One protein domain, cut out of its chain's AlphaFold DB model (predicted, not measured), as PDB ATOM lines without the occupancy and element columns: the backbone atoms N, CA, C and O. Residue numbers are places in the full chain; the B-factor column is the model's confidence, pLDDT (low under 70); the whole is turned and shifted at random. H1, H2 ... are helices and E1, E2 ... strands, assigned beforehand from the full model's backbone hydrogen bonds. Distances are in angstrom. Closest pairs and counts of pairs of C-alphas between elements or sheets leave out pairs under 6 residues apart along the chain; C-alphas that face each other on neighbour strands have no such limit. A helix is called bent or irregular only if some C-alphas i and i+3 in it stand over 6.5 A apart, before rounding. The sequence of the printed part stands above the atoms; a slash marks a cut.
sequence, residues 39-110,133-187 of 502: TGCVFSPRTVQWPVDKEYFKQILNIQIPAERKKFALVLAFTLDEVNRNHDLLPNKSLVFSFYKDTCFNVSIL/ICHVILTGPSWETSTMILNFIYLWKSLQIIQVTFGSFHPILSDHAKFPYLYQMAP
ATOM      1  N   THR A  39     -27.082  46.337   2.427       73.00
ATOM      2  CA  THR A  39     -26.927  46.502   0.980       73.00
ATOM      3  C   THR A  39     -27.943  45.609   0.280       73.00
ATOM      4  O   THR A  39     -28.050  44.427   0.601       73.00
ATOM      5  N   GLY A  40     -28.678  46.191  -0.661       81.00
ATOM      6  CA  GLY A  40     -29.597  45.510  -1.563       81.00
ATOM      7  C   GLY A  40     -29.094  45.606  -2.996       81.00
ATOM      8  O   GLY A  40     -28.548  46.631  -3.385       81.00
ATOM      9  N   CYS A  41     -29.259  44.550  -3.773       83.31
ATOM     10  CA  CYS A  41     -28.882  44.449  -5.173       83.31
ATOM     11  C   CYS A  41     -30.012  43.789  -5.967       83.31
ATOM     12  O   CYS A  41     -30.702  42.900  -5.456       83.31
ATOM     13  N   VAL A  42     -30.169  44.213  -7.220       83.38
ATOM     14  CA  VAL A  42     -31.216  43.729  -8.128       83.38
ATOM     15  C   VAL A  42     -30.612  43.424  -9.489       83.38
ATOM     16  O   VAL A  42     -30.211  44.334 -10.202       83.38
ATOM     17  N   PHE A  43     -30.556  42.157  -9.880       83.19
ATOM     18  CA  PHE A  43     -30.038  41.751 -11.184       83.19
ATOM     19  C   PHE A  43     -31.168  41.229 -12.065       83.19
ATOM     20  O   PHE A  43     -31.996  40.448 -11.614       83.19
ATOM     21  N   SER A  44     -31.178  41.626 -13.334       79.19
ATOM     22  CA  SER A  44     -32.140  41.142 -14.327       79.19
ATOM     23  C   SER A  44     -31.389  40.444 -15.461       79.19
ATOM     24  O   SER A  44     -31.100  41.087 -16.477       79.19
ATOM     25  N   PRO A  45     -31.010  39.163 -15.300       79.44
ATOM     26  CA  PRO A  45     -30.452  38.391 -16.400       79.44
ATOM     27  C   PRO A  45     -31.462  38.263 -17.549       79.44
ATOM     28  O   PRO A  45     -32.664  38.116 -17.330       79.44
ATOM     29  N   ARG A  46     -30.971  38.325 -18.787       75.12
ATOM     30  CA  ARG A  46     -31.754  38.153 -20.017       75.12
ATOM     31  C   ARG A  46     -31.037  37.214 -20.973       75.12
ATOM     32  O   ARG A  46     -29.808  37.172 -21.001       75.12
ATOM     33  N   THR A  47     -31.806  36.477 -21.765       75.44
ATOM     34  CA  THR A  47     -31.270  35.598 -22.805       75.44
ATOM     35  C   THR A  47     -31.018  36.371 -24.092       75.44
ATOM     36  O   THR A  47     -31.873  37.139 -24.526       75.44
ATOM     37  N   VAL A  48     -29.883  36.119 -24.728       78.56
ATOM     38  CA  VAL A  48     -29.517  36.600 -26.063       78.56
ATOM     39  C   VAL A  48     -29.191  35.415 -26.969       78.56
ATOM     40  O   VAL A  48     -28.800  34.347 -26.498       78.56
ATOM     41  N   GLN A  49     -29.382  35.589 -28.277       80.19
ATOM     42  CA  GLN A  49     -29.188  34.524 -29.274       80.19
ATOM     43  C   GLN A  49     -27.750  34.440 -29.815       80.19
ATOM     44  O   GLN A  49     -27.445  33.566 -30.619       80.19
ATOM     45  N   TRP A  50     -26.860  35.341 -29.395       80.00
ATOM     46  CA  TRP A  50     -25.461  35.375 -29.820       80.00
ATOM     47  C   TRP A  50     -24.520  34.951 -28.688       80.00
ATOM     48  O   TRP A  50     -24.831  35.191 -27.516       80.00
ATOM     49  N   PRO A  51     -23.357  34.357 -29.019       80.69
ATOM     50  CA  PRO A  51     -22.339  34.050 -28.028       80.69
ATOM     51  C   PRO A  51     -21.814  35.339 -27.391       80.69
ATOM     52  O   PRO A  51     -21.604  36.354 -28.059       80.69
ATOM     53  N   VAL A  52     -21.604  35.292 -26.080       82.12
ATOM     54  CA  VAL A  52     -21.089  36.419 -25.299       82.12
ATOM     55  C   VAL A  52     -19.568  36.320 -25.220       82.12
ATOM     56  O   VAL A  52     -19.033  35.301 -24.789       82.12
ATOM     57  N   ASP A  53     -18.868  37.378 -25.637       79.81
ATOM     58  CA  ASP A  53     -17.408  37.464 -25.525       79.81
ATOM     59  C   ASP A  53     -16.972  37.481 -24.046       79.81
ATOM     60  O   ASP A  53     -17.639  38.075 -23.193       79.81
ATOM     61  N   LYS A  54     -15.810  36.891 -23.742       69.75
ATOM     62  CA  LYS A  54     -15.177  36.929 -22.415       69.75
ATOM     63  C   LYS A  54     -14.989  38.356 -21.894       69.75
ATOM     64  O   LYS A  54     -15.015  38.574 -20.683       69.75
ATOM     65  N   GLU A  55     -14.806  39.336 -22.776       77.75
ATOM     66  CA  GLU A  55     -14.638  40.735 -22.375       77.75
ATOM     67  C   GLU A  55     -15.946  41.444 -21.996       77.75
ATOM     68  O   GLU A  55     -15.897  42.513 -21.382       77.75
ATOM     69  N   TYR A  56     -17.115  40.861 -22.283       79.88
ATOM     70  CA  TYR A  56     -18.416  41.497 -22.047       79.88
ATOM     71  C   TYR A  56     -18.600  41.945 -20.587       79.88
ATOM     72  O   TYR A  56     -18.951  43.092 -20.311       79.88
ATOM     73  N   PHE A  57     -18.269  41.077 -19.627       81.50
ATOM     74  CA  PHE A  57     -18.409  41.381 -18.198       81.50
ATOM     75  C   PHE A  57     -17.263  42.224 -17.619       81.50
ATOM     76  O   PHE A  57     -17.376  42.726 -16.498       81.50
ATOM     77  N   LYS A  58     -16.176  42.451 -18.370       79.56
ATOM     78  CA  LYS A  58     -15.022  43.264 -17.934       79.56
ATOM     79  C   LYS A  58     -15.432  44.702 -17.607       79.56
ATOM     80  O   LYS A  58     -14.833  45.334 -16.739       79.56
ATOM     81  N   GLN A  59     -16.507  45.192 -18.229       76.38
ATOM     82  CA  GLN A  59     -17.090  46.509 -17.961       76.38
ATOM     83  C   GLN A  59     -17.493  46.699 -16.485       76.38
ATOM     84  O   GLN A  59     -17.386  47.809 -15.967       76.38
ATOM     85  N   ILE A  60     -17.860  45.626 -15.771       76.19
ATOM     86  CA  ILE A  60     -18.224  45.655 -14.341       76.19
ATOM     87  C   ILE A  60     -17.049  46.128 -13.473       76.19
ATOM     88  O   ILE A  60     -17.241  46.845 -12.486       76.19
ATOM     89  N   LEU A  61     -15.818  45.760 -13.846       71.81
ATOM     90  CA  LEU A  61     -14.611  46.143 -13.111       71.81
ATOM     91  C   LEU A  61     -14.373  47.657 -13.176       71.81
ATOM     92  O   LEU A  61     -13.959  48.248 -12.173       71.81
ATOM     93  N   ASN A  62     -14.730  48.276 -14.304       74.12
ATOM     94  CA  ASN A  62     -14.507  49.693 -14.594       74.12
ATOM     95  C   ASN A  62     -15.487  50.636 -13.869       74.12
ATOM     96  O   ASN A  62     -15.223  51.832 -13.779       74.12
ATOM     97  N   ILE A  63     -16.602  50.138 -13.317       75.75
ATOM     98  CA  ILE A  63     -17.588  50.986 -12.623       75.75
ATOM     99  C   ILE A  63     -17.075  51.370 -11.231       75.75
ATOM    100  O   ILE A  63     -16.667  50.514 -10.453       75.75
ATOM    101  N   GLN A  64     -17.110  52.646 -10.854       72.44
ATOM    102  CA  GLN A  64     -16.547  53.117  -9.581       72.44
ATOM    103  C   GLN A  64     -17.531  52.940  -8.400       72.44
ATOM    104  O   GLN A  64     -18.264  53.854  -8.028       72.44
ATOM    105  N   ILE A  65     -17.556  51.732  -7.820       71.44
ATOM    106  CA  ILE A  65     -18.420  51.308  -6.695       71.44
ATOM    107  C   ILE A  65     -17.560  50.618  -5.611       71.44
ATOM    108  O   ILE A  65     -16.574  49.969  -5.974       71.44
ATOM    109  N   PRO A  66     -17.910  50.695  -4.306       72.06
ATOM    110  CA  PRO A  66     -17.254  49.910  -3.258       72.06
ATOM    111  C   PRO A  66     -17.148  48.414  -3.590       72.06
ATOM    112  O   PRO A  66     -18.106  47.809  -4.079       72.06
ATOM    113  N   ALA A  67     -15.997  47.808  -3.280       68.38
ATOM    114  CA  ALA A  67     -15.704  46.404  -3.585       68.38
ATOM    115  C   ALA A  67     -16.761  45.434  -3.020       68.38
ATOM    116  O   ALA A  67     -17.152  44.482  -3.695       68.38
ATOM    117  N   GLU A  68     -17.304  45.727  -1.834       67.62
ATOM    118  CA  GLU A  68     -18.358  44.919  -1.212       67.62
ATOM    119  C   GLU A  68     -19.645  44.817  -2.036       67.62
ATOM    120  O   GLU A  68     -20.341  43.808  -1.944       67.62
ATOM    121  N   ARG A  69     -19.967  45.830  -2.848       71.94
ATOM    122  CA  ARG A  69     -21.147  45.808  -3.725       71.94
ATOM    123  C   ARG A  69     -20.843  45.142  -5.061       71.94
ATOM    124  O   ARG A  69     -21.700  44.468  -5.621       71.94
ATOM    125  N   LYS A  70     -19.605  45.281  -5.552       77.19
ATOM    126  CA  LYS A  70     -19.155  44.634  -6.792       77.19
ATOM    127  C   LYS A  70     -19.127  43.112  -6.684       77.19
ATOM    128  O   LYS A  70     -19.373  42.447  -7.685       77.19
ATOM    129  N   LYS A  71     -18.857  42.556  -5.495       83.38
ATOM    130  CA  LYS A  71     -18.696  41.103  -5.309       83.38
ATOM    131  C   LYS A  71     -19.878  40.292  -5.853       83.38
ATOM    132  O   LYS A  71     -19.656  39.297  -6.525       83.38
ATOM    133  N   PHE A  72     -21.115  40.746  -5.639       84.25
ATOM    134  CA  PHE A  72     -22.309  40.031  -6.106       84.25
ATOM    135  C   PHE A  72     -22.427  40.042  -7.633       84.25
ATOM    136  O   PHE A  72     -22.710  39.009  -8.232       84.25
ATOM    137  N   ALA A  73     -22.136  41.182  -8.265       84.56
ATOM    138  CA  ALA A  73     -22.122  41.298  -9.720       84.56
ATOM    139  C   ALA A  73     -21.015  40.440 -10.348       84.56
ATOM    140  O   ALA A  73     -21.242  39.802 -11.368       84.56
ATOM    141  N   LEU A  74     -19.835  40.385  -9.723       85.69
ATOM    142  CA  LEU A  74     -18.722  39.557 -10.192       85.69
ATOM    143  C   LEU A  74     -19.026  38.059 -10.070       85.69
ATOM    144  O   LEU A  74     -18.746  37.311 -11.000       85.69
ATOM    145  N   VAL A  75     -19.641  37.629  -8.962       86.31
ATOM    146  CA  VAL A  75     -20.083  36.234  -8.785       86.31
ATOM    147  C   VAL A  75     -21.136  35.861  -9.830       86.31
ATOM    148  O   VAL A  75     -21.042  34.791 -10.431       86.31
ATOM    149  N   LEU A  76     -22.104  36.745 -10.097       84.88
ATOM    150  CA  LEU A  76     -23.103  36.511 -11.139       84.88
ATOM    151  C   LEU A  76     -22.462  36.456 -12.532       84.88
ATOM    152  O   LEU A  76     -22.739  35.527 -13.278       84.88
ATOM    153  N   ALA A  77     -21.572  37.392 -12.864       85.31
ATOM    154  CA  ALA A  77     -20.853  37.403 -14.138       85.31
ATOM    155  C   ALA A  77     -20.046  36.124 -14.369       85.31
ATOM    156  O   ALA A  77     -20.138  35.532 -15.439       85.31
ATOM    157  N   PHE A  78     -19.312  35.670 -13.351       84.69
ATOM    158  CA  PHE A  78     -18.589  34.401 -13.397       84.69
ATOM    159  C   PHE A  78     -19.538  33.218 -13.626       84.69
ATOM    160  O   PHE A  78     -19.300  32.385 -14.493       84.69
ATOM    161  N   THR A  79     -20.655  33.178 -12.894       83.81
ATOM    162  CA  THR A  79     -21.656  32.109 -13.025       83.81
ATOM    163  C   THR A  79     -22.264  32.076 -14.428       83.81
ATOM    164  O   THR A  79     -22.421  31.004 -15.002       83.81
ATOM    165  N   LEU A  80     -22.595  33.235 -15.000       83.31
ATOM    166  CA  LEU A  80     -23.164  33.308 -16.346       83.31
ATOM    167  C   LEU A  80     -22.140  32.957 -17.431       83.31
ATOM    168  O   LEU A  80     -22.520  32.311 -18.399       83.31
ATOM    169  N   ASP A  81     -20.863  33.322 -17.279       83.81
ATOM    170  CA  ASP A  81     -19.789  32.891 -18.192       83.81
ATOM    171  C   ASP A  81     -19.639  31.359 -18.200       83.81
ATOM    172  O   ASP A  81     -19.594  30.757 -19.272       83.81
ATOM    173  N   GLU A  82     -19.661  30.712 -17.030       84.81
ATOM    174  CA  GLU A  82     -19.633  29.245 -16.921       84.81
ATOM    175  C   GLU A  82     -20.872  28.589 -17.554       84.81
ATOM    176  O   GLU A  82     -20.746  27.641 -18.332       84.81
ATOM    177  N   VAL A  83     -22.072  29.117 -17.285       82.56
ATOM    178  CA  VAL A  83     -23.322  28.605 -17.877       82.56
ATOM    179  C   VAL A  83     -23.329  28.780 -19.398       82.56
ATOM    180  O   VAL A  83     -23.698  27.852 -20.112       82.56
ATOM    181  N   ASN A  84     -22.876  29.926 -19.911       83.75
ATOM    182  CA  ASN A  84     -22.841  30.213 -21.349       83.75
ATOM    183  C   ASN A  84     -21.852  29.327 -22.118       83.75
ATOM    184  O   ASN A  84     -22.012  29.145 -23.323       83.75
ATOM    185  N   ARG A  85     -20.836  28.775 -21.444       84.62
ATOM    186  CA  ARG A  85     -19.897  27.802 -22.027       84.62
ATOM    187  C   ARG A  85     -20.440  26.377 -22.044       84.62
ATOM    188  O   ARG A  85     -19.895  25.538 -22.758       84.62
ATOM    189  N   ASN A  86     -21.484  26.091 -21.269       81.06
ATOM    190  CA  ASN A  86     -22.064  24.762 -21.168       81.06
ATOM    191  C   ASN A  86     -23.286  24.617 -22.090       81.06
ATOM    192  O   ASN A  86     -24.411  24.988 -21.743       81.06
ATOM    193  N   HIS A  87     -23.062  24.023 -23.262       79.38
ATOM    194  CA  HIS A  87     -24.102  23.800 -24.269       79.38
ATOM    195  C   HIS A  87     -25.214  22.835 -23.826       79.38
ATOM    196  O   HIS A  87     -26.308  22.905 -24.385       79.38
ATOM    197  N   ASP A  88     -24.975  22.000 -22.809       81.25
ATOM    198  CA  ASP A  88     -25.998  21.106 -22.250       81.25
ATOM    199  C   ASP A  88     -27.034  21.877 -21.412       81.25
ATOM    200  O   ASP A  88     -28.178  21.442 -21.281       81.25
ATOM    201  N   LEU A  89     -26.649  23.031 -20.849       74.56
ATOM    202  CA  LEU A  89     -27.529  23.885 -20.041       74.56
ATOM    203  C   LEU A  89     -28.279  24.919 -20.890       74.56
ATOM    204  O   LEU A  89     -29.465  25.155 -20.656       74.56
ATOM    205  N   LEU A  90     -27.600  25.543 -21.860       74.94
ATOM    206  CA  LEU A  90     -28.178  26.541 -22.770       74.94
ATOM    207  C   LEU A  90     -27.680  26.336 -24.212       74.94
ATOM    208  O   LEU A  90     -26.679  26.933 -24.621       74.94
ATOM    209  N   PRO A  91     -28.381  25.535 -25.030       77.31
ATOM    210  CA  PRO A  91     -28.010  25.353 -26.426       77.31
ATOM    211  C   PRO A  91     -28.345  26.612 -27.240       77.31
ATOM    212  O   PRO A  91     -29.477  27.099 -27.218       77.31
ATOM    213  N   ASN A  92     -27.365  27.131 -27.989       80.19
ATOM    214  CA  ASN A  92     -27.504  28.268 -28.917       80.19
ATOM    215  C   ASN A  92     -28.072  29.564 -28.303       80.19
ATOM    216  O   ASN A  92     -28.641  30.397 -29.009       80.19
ATOM    217  N   LYS A  93     -27.934  29.742 -26.986       78.56
ATOM    218  CA  LYS A  93     -28.326  30.958 -26.267       78.56
ATOM    219  C   LYS A  93     -27.258  31.309 -25.243       78.56
ATOM    220  O   LYS A  93     -26.513  30.451 -24.781       78.56
ATOM    221  N   SER A  94     -27.195  32.576 -24.864       82.50
ATOM    222  CA  SER A  94     -26.344  33.045 -23.774       82.50
ATOM    223  C   SER A  94     -27.134  33.954 -22.840       82.50
ATOM    224  O   SER A  94     -28.088  34.611 -23.247       82.50
ATOM    225  N   LEU A  95     -26.754  33.989 -21.572       80.62
ATOM    226  CA  LEU A  95     -27.294  34.875 -20.554       80.62
ATOM    227  C   LEU A  95     -26.383  36.086 -20.375       80.62
ATOM    228  O   LEU A  95     -25.168  35.956 -20.212       80.62
ATOM    229  N   VAL A  96     -26.993  37.265 -20.345       81.56
ATOM    230  CA  VAL A  96     -26.333  38.544 -20.071       81.56
ATOM    231  C   VAL A  96     -27.095  39.307 -19.000       81.56
ATOM    232  O   VAL A  96     -28.286  39.088 -18.796       81.56
ATOM    233  N   PHE A  97     -26.434  40.244 -18.332       82.00
ATOM    234  CA  PHE A  97     -27.094  41.214 -17.463       82.00
ATOM    235  C   PHE A  97     -26.376  42.555 -17.559       82.00
ATOM    236  O   PHE A  97     -25.169  42.608 -17.795       82.00
ATOM    237  N   SER A  98     -27.126  43.628 -17.338       77.88
ATOM    238  CA  SER A  98     -26.557  44.965 -17.218       77.88
ATOM    239  C   SER A  98     -26.259  45.280 -15.755       77.88
ATOM    240  O   SER A  98     -27.071  44.994 -14.873       77.88
ATOM    241  N   PHE A  99     -25.108  45.900 -15.499       79.31
ATOM    242  CA  PHE A  99     -24.713  46.363 -14.172       79.31
ATOM    243  C   PHE A  99     -24.425  47.862 -14.211       79.31
ATOM    244  O   PHE A  99     -23.597  48.321 -14.995       79.31
ATOM    245  N   TYR A 100     -25.103  48.617 -13.353       76.38
ATOM    246  CA  TYR A 100     -24.985  50.066 -13.231       76.38
ATOM    247  C   TYR A 100     -24.695  50.456 -11.777       76.38
ATOM    248  O   TYR A 100     -24.761  49.634 -10.861       76.38
ATOM    249  N   LYS A 101     -24.384  51.736 -11.543       71.19
ATOM    250  CA  LYS A 101     -24.059  52.255 -10.203       71.19
ATOM    251  C   LYS A 101     -25.174  52.014  -9.178       71.19
ATOM    252  O   LYS A 101     -24.876  51.712  -8.023       71.19
ATOM    253  N   ASP A 102     -26.423  52.077  -9.627       70.94
ATOM    254  CA  ASP A 102     -27.612  51.957  -8.779       70.94
ATOM    255  C   ASP A 102     -28.141  50.521  -8.681       70.94
ATOM    256  O   ASP A 102     -29.078  50.257  -7.937       70.94
ATOM    257  N   THR A 103     -27.505  49.560  -9.364       75.31
ATOM    258  CA  THR A 103     -27.874  48.139  -9.291       75.31
ATOM    259  C   THR A 103     -27.721  47.570  -7.880       75.31
ATOM    260  O   THR A 103     -28.488  46.694  -7.488       75.31
ATOM    261  N   CYS A 104     -26.746  48.076  -7.117       79.62
ATOM    262  CA  CYS A 104     -26.560  47.764  -5.705       79.62
ATOM    263  C   CYS A 104     -26.628  49.042  -4.866       79.62
ATOM    264  O   CYS A 104     -25.720  49.884  -4.872       79.62
ATOM    265  N   PHE A 105     -27.684  49.153  -4.079       76.06
ATOM    266  CA  PHE A 105     -28.020  50.313  -3.281       76.06
ATOM    267  C   PHE A 105     -28.028  49.980  -1.794       76.06
ATOM    268  O   PHE A 105     -27.873  48.846  -1.344       76.06
ATOM    269  N   ASN A 106     -28.175  51.027  -1.002       71.81
ATOM    270  CA  ASN A 106     -28.356  50.892   0.421       71.81
ATOM    271  C   ASN A 106     -29.856  50.869   0.741       71.81
ATOM    272  O   ASN A 106     -30.571  51.802   0.382       71.81
ATOM    273  N   VAL A 107     -30.308  49.845   1.464       61.25
ATOM    274  CA  VAL A 107     -31.710  49.652   1.857       61.25
ATOM    275  C   VAL A 107     -32.238  50.840   2.665       61.25
ATOM    276  O   VAL A 107     -33.408  51.175   2.551       61.25
ATOM    277  N   SER A 108     -31.402  51.563   3.420       57.97
ATOM    278  CA  SER A 108     -31.887  52.734   4.171       57.97
ATOM    279  C   SER A 108     -32.300  53.917   3.281       57.97
ATOM    280  O   SER A 108     -32.973  54.817   3.769       57.97
ATOM    281  N   ILE A 109     -31.893  53.944   2.006       53.62
ATOM    282  CA  ILE A 109     -32.327  54.959   1.029       53.62
ATOM    283  C   ILE A 109     -33.780  54.691   0.601       53.62
ATOM    284  O   ILE A 109     -34.484  55.631   0.250       53.62
ATOM    285  N   LEU A 110     -34.263  53.447   0.714       50.62
ATOM    286  CA  LEU A 110     -35.606  53.047   0.277       50.62
ATOM    287  C   LEU A 110     -36.730  53.604   1.148       50.62
ATOM    288  O   LEU A 110     -37.811  53.840   0.626       50.62
ATOM    289  N   ILE A 133     -40.130  36.232 -23.856       51.59
ATOM    290  CA  ILE A 133     -39.130  36.521 -22.797       51.59
ATOM    291  C   ILE A 133     -39.664  36.235 -21.384       51.59
ATOM    292  O   ILE A 133     -40.445  36.986 -20.806       51.59
ATOM    293  N   CYS A 134     -39.168  35.154 -20.772       55.88
ATOM    294  CA  CYS A 134     -39.319  34.914 -19.334       55.88
ATOM    295  C   CYS A 134     -38.362  35.827 -18.554       55.88
ATOM    296  O   CYS A 134     -37.159  35.565 -18.489       55.88
ATOM    297  N   HIS A 135     -38.884  36.891 -17.942       63.78
ATOM    298  CA  HIS A 135     -38.093  37.756 -17.068       63.78
ATOM    299  C   HIS A 135     -37.896  37.104 -15.695       63.78
ATOM    300  O   HIS A 135     -38.857  36.808 -14.981       63.78
ATOM    301  N   VAL A 136     -36.630  36.909 -15.322       72.25
ATOM    302  CA  VAL A 136     -36.227  36.492 -13.978       72.25
ATOM    303  C   VAL A 136     -35.468  37.639 -13.332       72.25
ATOM    304  O   VAL A 136     -34.526  38.170 -13.920       72.25
ATOM    305  N   ILE A 137     -35.856  38.010 -12.115       79.25
ATOM    306  CA  ILE A 137     -35.165  39.033 -11.330       79.25
ATOM    307  C   ILE A 137     -34.518  38.374 -10.116       79.25
ATOM    308  O   ILE A 137     -35.166  37.653  -9.361       79.25
ATOM    309  N   LEU A 138     -33.234  38.649  -9.910       82.19
ATOM    310  CA  LEU A 138     -32.491  38.243  -8.728       82.19
ATOM    311  C   LEU A 138     -32.423  39.406  -7.747       82.19
ATOM    312  O   LEU A 138     -31.897  40.464  -8.084       82.19
ATOM    313  N   THR A 139     -32.904  39.215  -6.524       85.88
ATOM    314  CA  THR A 139     -32.883  40.253  -5.481       85.88
ATOM    315  C   THR A 139     -32.151  39.768  -4.238       85.88
ATOM    316  O   THR A 139     -32.172  38.586  -3.924       85.88
ATOM    317  N   GLY A 140     -31.489  40.656  -3.506       84.75
ATOM    318  CA  GLY A 140     -30.799  40.280  -2.268       84.75
ATOM    319  C   GLY A 140     -29.549  41.117  -2.028       84.75
ATOM    320  O   GLY A 140     -29.323  42.082  -2.746       84.75
ATOM    321  N   PRO A 141     -28.709  40.802  -1.033       80.38
ATOM    322  CA  PRO A 141     -28.869  39.734  -0.043       80.38
ATOM    323  C   PRO A 141     -29.896  40.046   1.062       80.38
ATOM    324  O   PRO A 141     -30.204  39.178   1.874       80.38
ATOM    325  N   SER A 142     -30.394  41.284   1.137       81.25
ATOM    326  CA  SER A 142     -31.349  41.723   2.160       81.25
ATOM    327  C   SER A 142     -32.778  41.324   1.792       81.25
ATOM    328  O   SER A 142     -33.238  41.647   0.695       81.25
ATOM    329  N   TRP A 143     -33.521  40.708   2.713       74.88
ATOM    330  CA  TRP A 143     -34.924  40.339   2.477       74.88
ATOM    331  C   TRP A 143     -35.813  41.564   2.203       74.88
ATOM    332  O   TRP A 143     -36.746  41.482   1.409       74.88
ATOM    333  N   GLU A 144     -35.474  42.718   2.787       73.06
ATOM    334  CA  GLU A 144     -36.154  44.003   2.585       73.06
ATOM    335  C   GLU A 144     -36.045  44.502   1.137       73.06
ATOM    336  O   GLU A 144     -36.939  45.170   0.628       73.06
ATOM    337  N   THR A 145     -34.949  44.170   0.448       79.00
ATOM    338  CA  THR A 145     -34.798  44.469  -0.985       79.00
ATOM    339  C   THR A 145     -35.796  43.658  -1.793       79.00
ATOM    340  O   THR A 145     -36.452  44.181  -2.687       79.00
ATOM    341  N   SER A 146     -35.932  42.381  -1.445       81.56
ATOM    342  CA  SER A 146     -36.815  41.458  -2.139       81.56
ATOM    343  C   SER A 146     -38.287  41.837  -1.959       81.56
ATOM    344  O   SER A 146     -39.023  41.830  -2.943       81.56
ATOM    345  N   THR A 147     -38.712  42.249  -0.759       72.75
ATOM    346  CA  THR A 147     -40.087  42.735  -0.535       72.75
ATOM    347  C   THR A 147     -40.368  44.053  -1.249       72.75
ATOM    348  O   THR A 147     -41.437  44.215  -1.833       72.75
ATOM    349  N   MET A 148     -39.417  44.991  -1.245       73.38
ATOM    350  CA  MET A 148     -39.612  46.295  -1.879       73.38
ATOM    351  C   MET A 148     -39.693  46.194  -3.403       73.38
ATOM    352  O   MET A 148     -40.599  46.766  -4.003       73.38
ATOM    353  N   ILE A 149     -38.801  45.423  -4.029       73.56
ATOM    354  CA  ILE A 149     -38.844  45.188  -5.478       73.56
ATOM    355  C   ILE A 149     -40.118  44.462  -5.878       73.56
ATOM    356  O   ILE A 149     -40.702  44.791  -6.904       73.56
ATOM    357  N   LEU A 150     -40.603  43.543  -5.048       69.94
ATOM    358  CA  LEU A 150     -41.873  42.889  -5.308       69.94
ATOM    359  C   LEU A 150     -43.053  43.872  -5.249       69.94
ATOM    360  O   LEU A 150     -43.893  43.851  -6.142       69.94
ATOM    361  N   ASN A 151     -43.101  44.759  -4.248       68.31
ATOM    362  CA  ASN A 151     -44.110  45.823  -4.185       68.31
ATOM    363  C   ASN A 151     -44.023  46.743  -5.407       68.31
ATOM    364  O   ASN A 151     -45.054  47.099  -5.977       68.31
ATOM    365  N   PHE A 152     -42.801  47.083  -5.832       66.56
ATOM    366  CA  PHE A 152     -42.578  47.850  -7.048       66.56
ATOM    367  C   PHE A 152     -43.133  47.106  -8.259       66.56
ATOM    368  O   PHE A 152     -43.926  47.699  -8.958       66.56
ATOM    369  N   ILE A 153     -42.834  45.820  -8.469       63.75
ATOM    370  CA  ILE A 153     -43.361  45.011  -9.588       63.75
ATOM    371  C   ILE A 153     -44.893  44.884  -9.531       63.75
ATOM    372  O   ILE A 153     -45.554  44.931 -10.564       63.75
ATOM    373  N   TYR A 154     -45.483  44.761  -8.339       61.72
ATOM    374  CA  TYR A 154     -46.930  44.580  -8.169       61.72
ATOM    375  C   TYR A 154     -47.755  45.804  -8.603       61.72
ATOM    376  O   TYR A 154     -48.899  45.654  -9.040       61.72
ATOM    377  N   LEU A 155     -47.180  47.013  -8.543       56.97
ATOM    378  CA  LEU A 155     -47.803  48.221  -9.103       56.97
ATOM    379  C   LEU A 155     -48.004  48.116 -10.629       56.97
ATOM    380  O   LEU A 155     -48.897  48.753 -11.182       56.97
ATOM    381  N   TRP A 156     -47.240  47.253 -11.297       58.62
ATOM    382  CA  TRP A 156     -47.195  47.073 -12.747       58.62
ATOM    383  C   TRP A 156     -47.984  45.824 -13.130       58.62
ATOM    384  O   TRP A 156     -47.433  44.897 -13.720       58.62
ATOM    385  N   LYS A 157     -49.265  45.822 -12.724       47.41
ATOM    386  CA  LYS A 157     -50.327  44.781 -12.718       47.41
ATOM    387  C   LYS A 157     -50.366  43.698 -13.825       47.41
ATOM    388  O   LYS A 157     -51.230  42.829 -13.750       47.41
ATOM    389  N   SER A 158     -49.483  43.706 -14.821       49.38
ATOM    390  CA  SER A 158     -49.497  42.852 -16.010       49.38
ATOM    391  C   SER A 158     -48.307  41.880 -16.162       49.38
ATOM    392  O   SER A 158     -48.331  41.087 -17.100       49.38
ATOM    393  N   LEU A 159     -47.280  41.886 -15.296       54.94
ATOM    394  CA  LEU A 159     -46.080  41.043 -15.483       54.94
ATOM    395  C   LEU A 159     -45.948  39.931 -14.422       54.94
ATOM    396  O   LEU A 159     -45.733  40.190 -13.238       54.94
ATOM    397  N   GLN A 160     -46.024  38.666 -14.855       62.28
ATOM    398  CA  GLN A 160     -45.676  37.490 -14.044       62.28
ATOM    399  C   GLN A 160     -44.151  37.301 -14.023       62.28
ATOM    400  O   GLN A 160     -43.607  36.460 -14.736       62.28
ATOM    401  N   ILE A 161     -43.441  38.113 -13.237       68.00
ATOM    402  CA  ILE A 161     -41.976  38.032 -13.124       68.00
ATOM    403  C   ILE A 161     -41.592  37.042 -12.028       68.00
ATOM    404  O   ILE A 161     -42.004  37.194 -10.877       68.00
ATOM    405  N   ILE A 162     -40.753  36.060 -12.362       73.56
ATOM    406  CA  ILE A 162     -40.168  35.160 -11.365       73.56
ATOM    407  C   ILE A 162     -39.063  35.918 -10.635       73.56
ATOM    408  O   ILE A 162     -38.073  36.340 -11.233       73.56
ATOM    409  N   GLN A 163     -39.215  36.065  -9.325       78.62
ATOM    410  CA  GLN A 163     -38.216  36.675  -8.468       78.62
ATOM    411  C   GLN A 163     -37.498  35.591  -7.670       78.62
ATOM    412  O   GLN A 163     -38.126  34.805  -6.961       78.62
ATOM    413  N   VAL A 164     -36.172  35.558  -7.747       82.00
ATOM    414  CA  VAL A 164     -35.353  34.630  -6.966       82.00
ATOM    415  C   VAL A 164     -34.458  35.426  -6.028       82.00
ATOM    416  O   VAL A 164     -33.576  36.165  -6.460       82.00
ATOM    417  N   THR A 165     -34.680  35.289  -4.725       86.31
ATOM    418  CA  THR A 165     -33.877  35.981  -3.723       86.31
ATOM    419  C   THR A 165     -32.629  35.178  -3.372       86.31
ATOM    420  O   THR A 165     -32.709  33.995  -3.031       86.31
ATOM    421  N   PHE A 166     -31.471  35.829  -3.422       86.62
ATOM    422  CA  PHE A 166     -30.215  35.302  -2.887       86.62
ATOM    423  C   PHE A 166     -29.925  35.941  -1.523       86.62
ATOM    424  O   PHE A 166     -30.458  37.004  -1.209       86.62
ATOM    425  N   GLY A 167     -29.088  35.306  -0.703       81.94
ATOM    426  CA  GLY A 167     -28.841  35.721   0.684       81.94
ATOM    427  C   GLY A 167     -29.496  34.780   1.694       81.94
ATOM    428  O   GLY A 167     -29.855  33.662   1.342       81.94
ATOM    429  N   SER A 168     -29.606  35.205   2.951       77.75
ATOM    430  CA  SER A 168     -30.131  34.368   4.038       77.75
ATOM    431  C   SER A 168     -31.630  34.102   3.895       77.75
ATOM    432  O   SER A 168     -32.386  35.001   3.525       77.75
ATOM    433  N   PHE A 169     -32.067  32.895   4.260       78.69
ATOM    434  CA  PHE A 169     -33.483  32.538   4.284       78.69
ATOM    435  C   PHE A 169     -34.265  33.455   5.236       78.69
ATOM    436  O   PHE A 169     -33.866  33.679   6.386       78.69
ATOM    437  N   HIS A 170     -35.394  33.989   4.772       77.56
ATOM    438  CA  HIS A 170     -36.313  34.769   5.594       77.56
ATOM    439  C   HIS A 170     -37.733  34.186   5.520       77.56
ATOM    440  O   HIS A 170     -38.300  34.109   4.432       77.56
ATOM    441  N   PRO A 171     -38.376  33.844   6.648       73.25
ATOM    442  CA  PRO A 171     -39.651  33.113   6.642       73.25
ATOM    443  C   PRO A 171     -40.781  33.845   5.925       73.25
ATOM    444  O   PRO A 171     -41.567  33.223   5.217       73.25
ATOM    445  N   ILE A 172     -40.830  35.177   6.066       74.62
ATOM    446  CA  ILE A 172     -41.850  36.014   5.419       74.62
ATOM    447  C   ILE A 172     -41.871  35.838   3.896       74.62
ATOM    448  O   ILE A 172     -42.938  35.856   3.299       74.62
ATOM    449  N   LEU A 173     -40.705  35.622   3.278       74.25
ATOM    450  CA  LEU A 173     -40.552  35.498   1.831       74.25
ATOM    451  C   LEU A 173     -41.087  34.159   1.299       74.25
ATOM    452  O   LEU A 173     -41.353  34.037   0.110       74.25
ATOM    453  N   SER A 174     -41.286  33.178   2.181       76.56
ATOM    454  CA  SER A 174     -41.910  31.888   1.873       76.56
ATOM    455  C   SER A 174     -43.431  31.883   2.059       76.56
ATOM    456  O   SER A 174     -44.072  30.856   1.816       76.56
ATOM    457  N   ASP A 175     -44.041  33.000   2.474       72.44
ATOM    458  CA  ASP A 175     -45.497  33.146   2.464       72.44
ATOM    459  C   ASP A 175     -45.977  33.303   1.018       72.44
ATOM    460  O   ASP A 175     -46.199  34.403   0.516       72.44
ATOM    461  N   HIS A 176     -46.150  32.177   0.332       70.38
ATOM    462  CA  HIS A 176     -46.624  32.139  -1.048       70.38
ATOM    463  C   HIS A 176     -48.051  32.678  -1.230       70.38
ATOM    464  O   HIS A 176     -48.470  32.878  -2.369       70.38
ATOM    465  N   ALA A 177     -48.809  32.906  -0.148       65.00
ATOM    466  CA  ALA A 177     -50.078  33.618  -0.249       65.00
ATOM    467  C   ALA A 177     -49.850  35.118  -0.481       65.00
ATOM    468  O   ALA A 177     -50.634  35.743  -1.190       65.00
ATOM    469  N   LYS A 178     -48.774  35.676   0.086       67.38
ATOM    470  CA  LYS A 178     -48.355  37.068  -0.123       67.38
ATOM    471  C   LYS A 178     -47.435  37.221  -1.333       67.38
ATOM    472  O   LYS A 178     -47.574  38.181  -2.082       67.38
ATOM    473  N   PHE A 179     -46.515  36.279  -1.539       75.62
ATOM    474  CA  PHE A 179     -45.425  36.375  -2.512       75.62
ATOM    475  C   PHE A 179     -45.397  35.153  -3.456       75.62
ATOM    476  O   PHE A 179     -44.573  34.248  -3.308       75.62
ATOM    477  N   PRO A 180     -46.316  35.083  -4.436       71.44
ATOM    478  CA  PRO A 180     -46.521  33.880  -5.248       71.44
ATOM    479  C   PRO A 180     -45.376  33.574  -6.227       71.44
ATOM    480  O   PRO A 180     -45.115  32.407  -6.514       71.44
ATOM    481  N   TYR A 181     -44.680  34.601  -6.725       72.88
ATOM    482  CA  TYR A 181     -43.595  34.461  -7.706       72.88
ATOM    483  C   TYR A 181     -42.197  34.615  -7.097       72.88
ATOM    484  O   TYR A 181     -41.217  34.683  -7.836       72.88
ATOM    485  N   LEU A 182     -42.102  34.671  -5.765       78.06
ATOM    486  CA  LEU A 182     -40.846  34.854  -5.048       78.06
ATOM    487  C   LEU A 182     -40.334  33.514  -4.505       78.06
ATOM    488  O   LEU A 182     -41.034  32.802  -3.782       78.06
ATOM    489  N   TYR A 183     -39.089  33.187  -4.835       80.31
ATOM    490  CA  TYR A 183     -38.415  31.957  -4.428       80.31
ATOM    491  C   TYR A 183     -37.091  32.277  -3.748       80.31
ATOM    492  O   TYR A 183     -36.367  33.164  -4.184       80.31
ATOM    493  N   GLN A 184     -36.755  31.555  -2.683       84.56
ATOM    494  CA  GLN A 184     -35.483  31.722  -1.981       84.56
ATOM    495  C   GLN A 184     -34.469  30.692  -2.473       84.56
ATOM    496  O   GLN A 184     -34.802  29.515  -2.584       84.56
ATOM    497  N   MET A 185     -33.241  31.136  -2.763       82.19
ATOM    498  CA  MET A 185     -32.126  30.220  -3.035       82.19
ATOM    499  C   MET A 185     -31.617  29.553  -1.757       82.19
ATOM    500  O   MET A 185     -31.146  28.422  -1.811       82.19
ATOM    501  N   ALA A 186     -31.674  30.265  -0.625       78.44
ATOM    502  CA  ALA A 186     -31.305  29.694   0.659       78.44
ATOM    503  C   ALA A 186     -32.385  28.714   1.132       78.44
ATOM    504  O   ALA A 186     -33.575  29.031   1.033       78.44
ATOM    505  N   PRO A 187     -31.986  27.550   1.655       72.19
ATOM    506  CA  PRO A 187     -32.923  26.583   2.191       72.19
ATOM    507  C   PRO A 187     -33.487  27.032   3.538       72.19
ATOM    508  O   PRO A 187     -32.932  27.892   4.227       72.19
TER     509      PRO A 187
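AT A GLANCE: This is residues 39 to 110 and 133 to 187 of the 502 residues of the protein "vomeronasal type-2 receptor 116-like" of Mesocricetus auratus (UniProt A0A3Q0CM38). A twisted sheet of five strands stands between two helices, H2 over one face and H4 over the other, and H1 packs on H2 as a helical hairpin. The far end of H2 runs past this sheet to a small second sheet, E2 and E3, into which E1 runs on, while the short helices H3 and H5 sit by the large sheet. The printed part has 127 residues, with five named helices and seven named strands in the order E1 E2 H1 H2 E3 E4 H3 E5 H4 E6 H5 E7. The large sheet, E4 E1 E5 E6 E7, is mixed, the small one is antiparallel, and the class is mixed, helices and strands. The whole is compact, with a radius of gyration of the C-alphas of 15.1 A and spans of 40 by 33 by 29 A.

HOW THE PARTS SIT: Start at residues 39 to 43, E1, an inner strand between E4, residues 104 to 106, and E5, residues 136 to 141, and antiparallel to both. Look for N 40 and O 105 at 2.9 A, and N 41 and O 140 at 2.7 A. Past E5 come E6, residues 162 to 165, and the edge strand E7, residues 182 to 184; each is parallel to the strand before it, with N 137 and O 162 at 2.9 A and N 183 and O 163 at 2.8 A. E1 runs on at 34 degrees into E2, residues 46 to 48, which is antiparallel to E3, residues 94 to 96, with N 46 and O 96 at 2.8 A. H1, residues 56 to 62, touches residues 70 to 77 of H2, residues 67 to 85; these two form a hairpin at a shallow tilt of 12 degrees, opposite ways, the closest C-alphas being those of Phe 57 and Ala 77, 6.2 A apart. H2 is on the large sheet at a height of 11.3 A, over E1 and, only just, over E4 and E5 with 3 C-alphas each; its closest C-alpha pair with E3 is Asn 84 and Ser 94, 5.1 A. H4, residues 143 to 154, is on the opposite face at a height of 8.0 A, over E5 and along the strands at 14 degrees on the local plane, with the C-alphas of Thr 139 and Ser 146 closest at 5.3 A. These are three layers, helices on both faces of a sheet. H3, residues 107 to 110, and H5, residues 171 to 174, only graze the large sheet. E5, H4, E6 and E6, H5, E7 are strand-helix-strand units, two parallel neighbour strands with a helix between, each with a right-handed crossover. Every O i to N i+4 pair is within hydrogen-bond range in H4, 13 of 15 in H2 and 0 of 3 in H1, where 3 of 4 O i to N i+3 pairs are; H3 and H5 are too short for an i+4 pair.

IN THESE COORDINATES: Find C-alpha 39 at (-26.927, 46.502, 0.980); from there E1 runs 13.4 A. H1, 11.7 A long, is irregular, but only just: C-alphas 56 and 59 are 6.6 A apart. H2 begins at C-alpha 67, (-15.704, 46.404, -3.585), and runs 26.5 A. E5 measures 16.1 A, H4 16.6 A and E6 9.9 A. E7 ends at C-alpha 184, (-35.483, 31.722, -1.981).

THE WHOLE: The two C-alphas farthest apart, those of Glu 55 and Ala 177, are 42.4 A apart. Residues 111 to 132 are not printed, and C-alphas 110 and 133 lie 28.6 A apart across this cut. Of the links that are printed whole, none is long. Mean pLDDT of the printed part is 75.3; 24 residues are under 70, among them residues 107 to 110, 133 to 135 and 150 to 161.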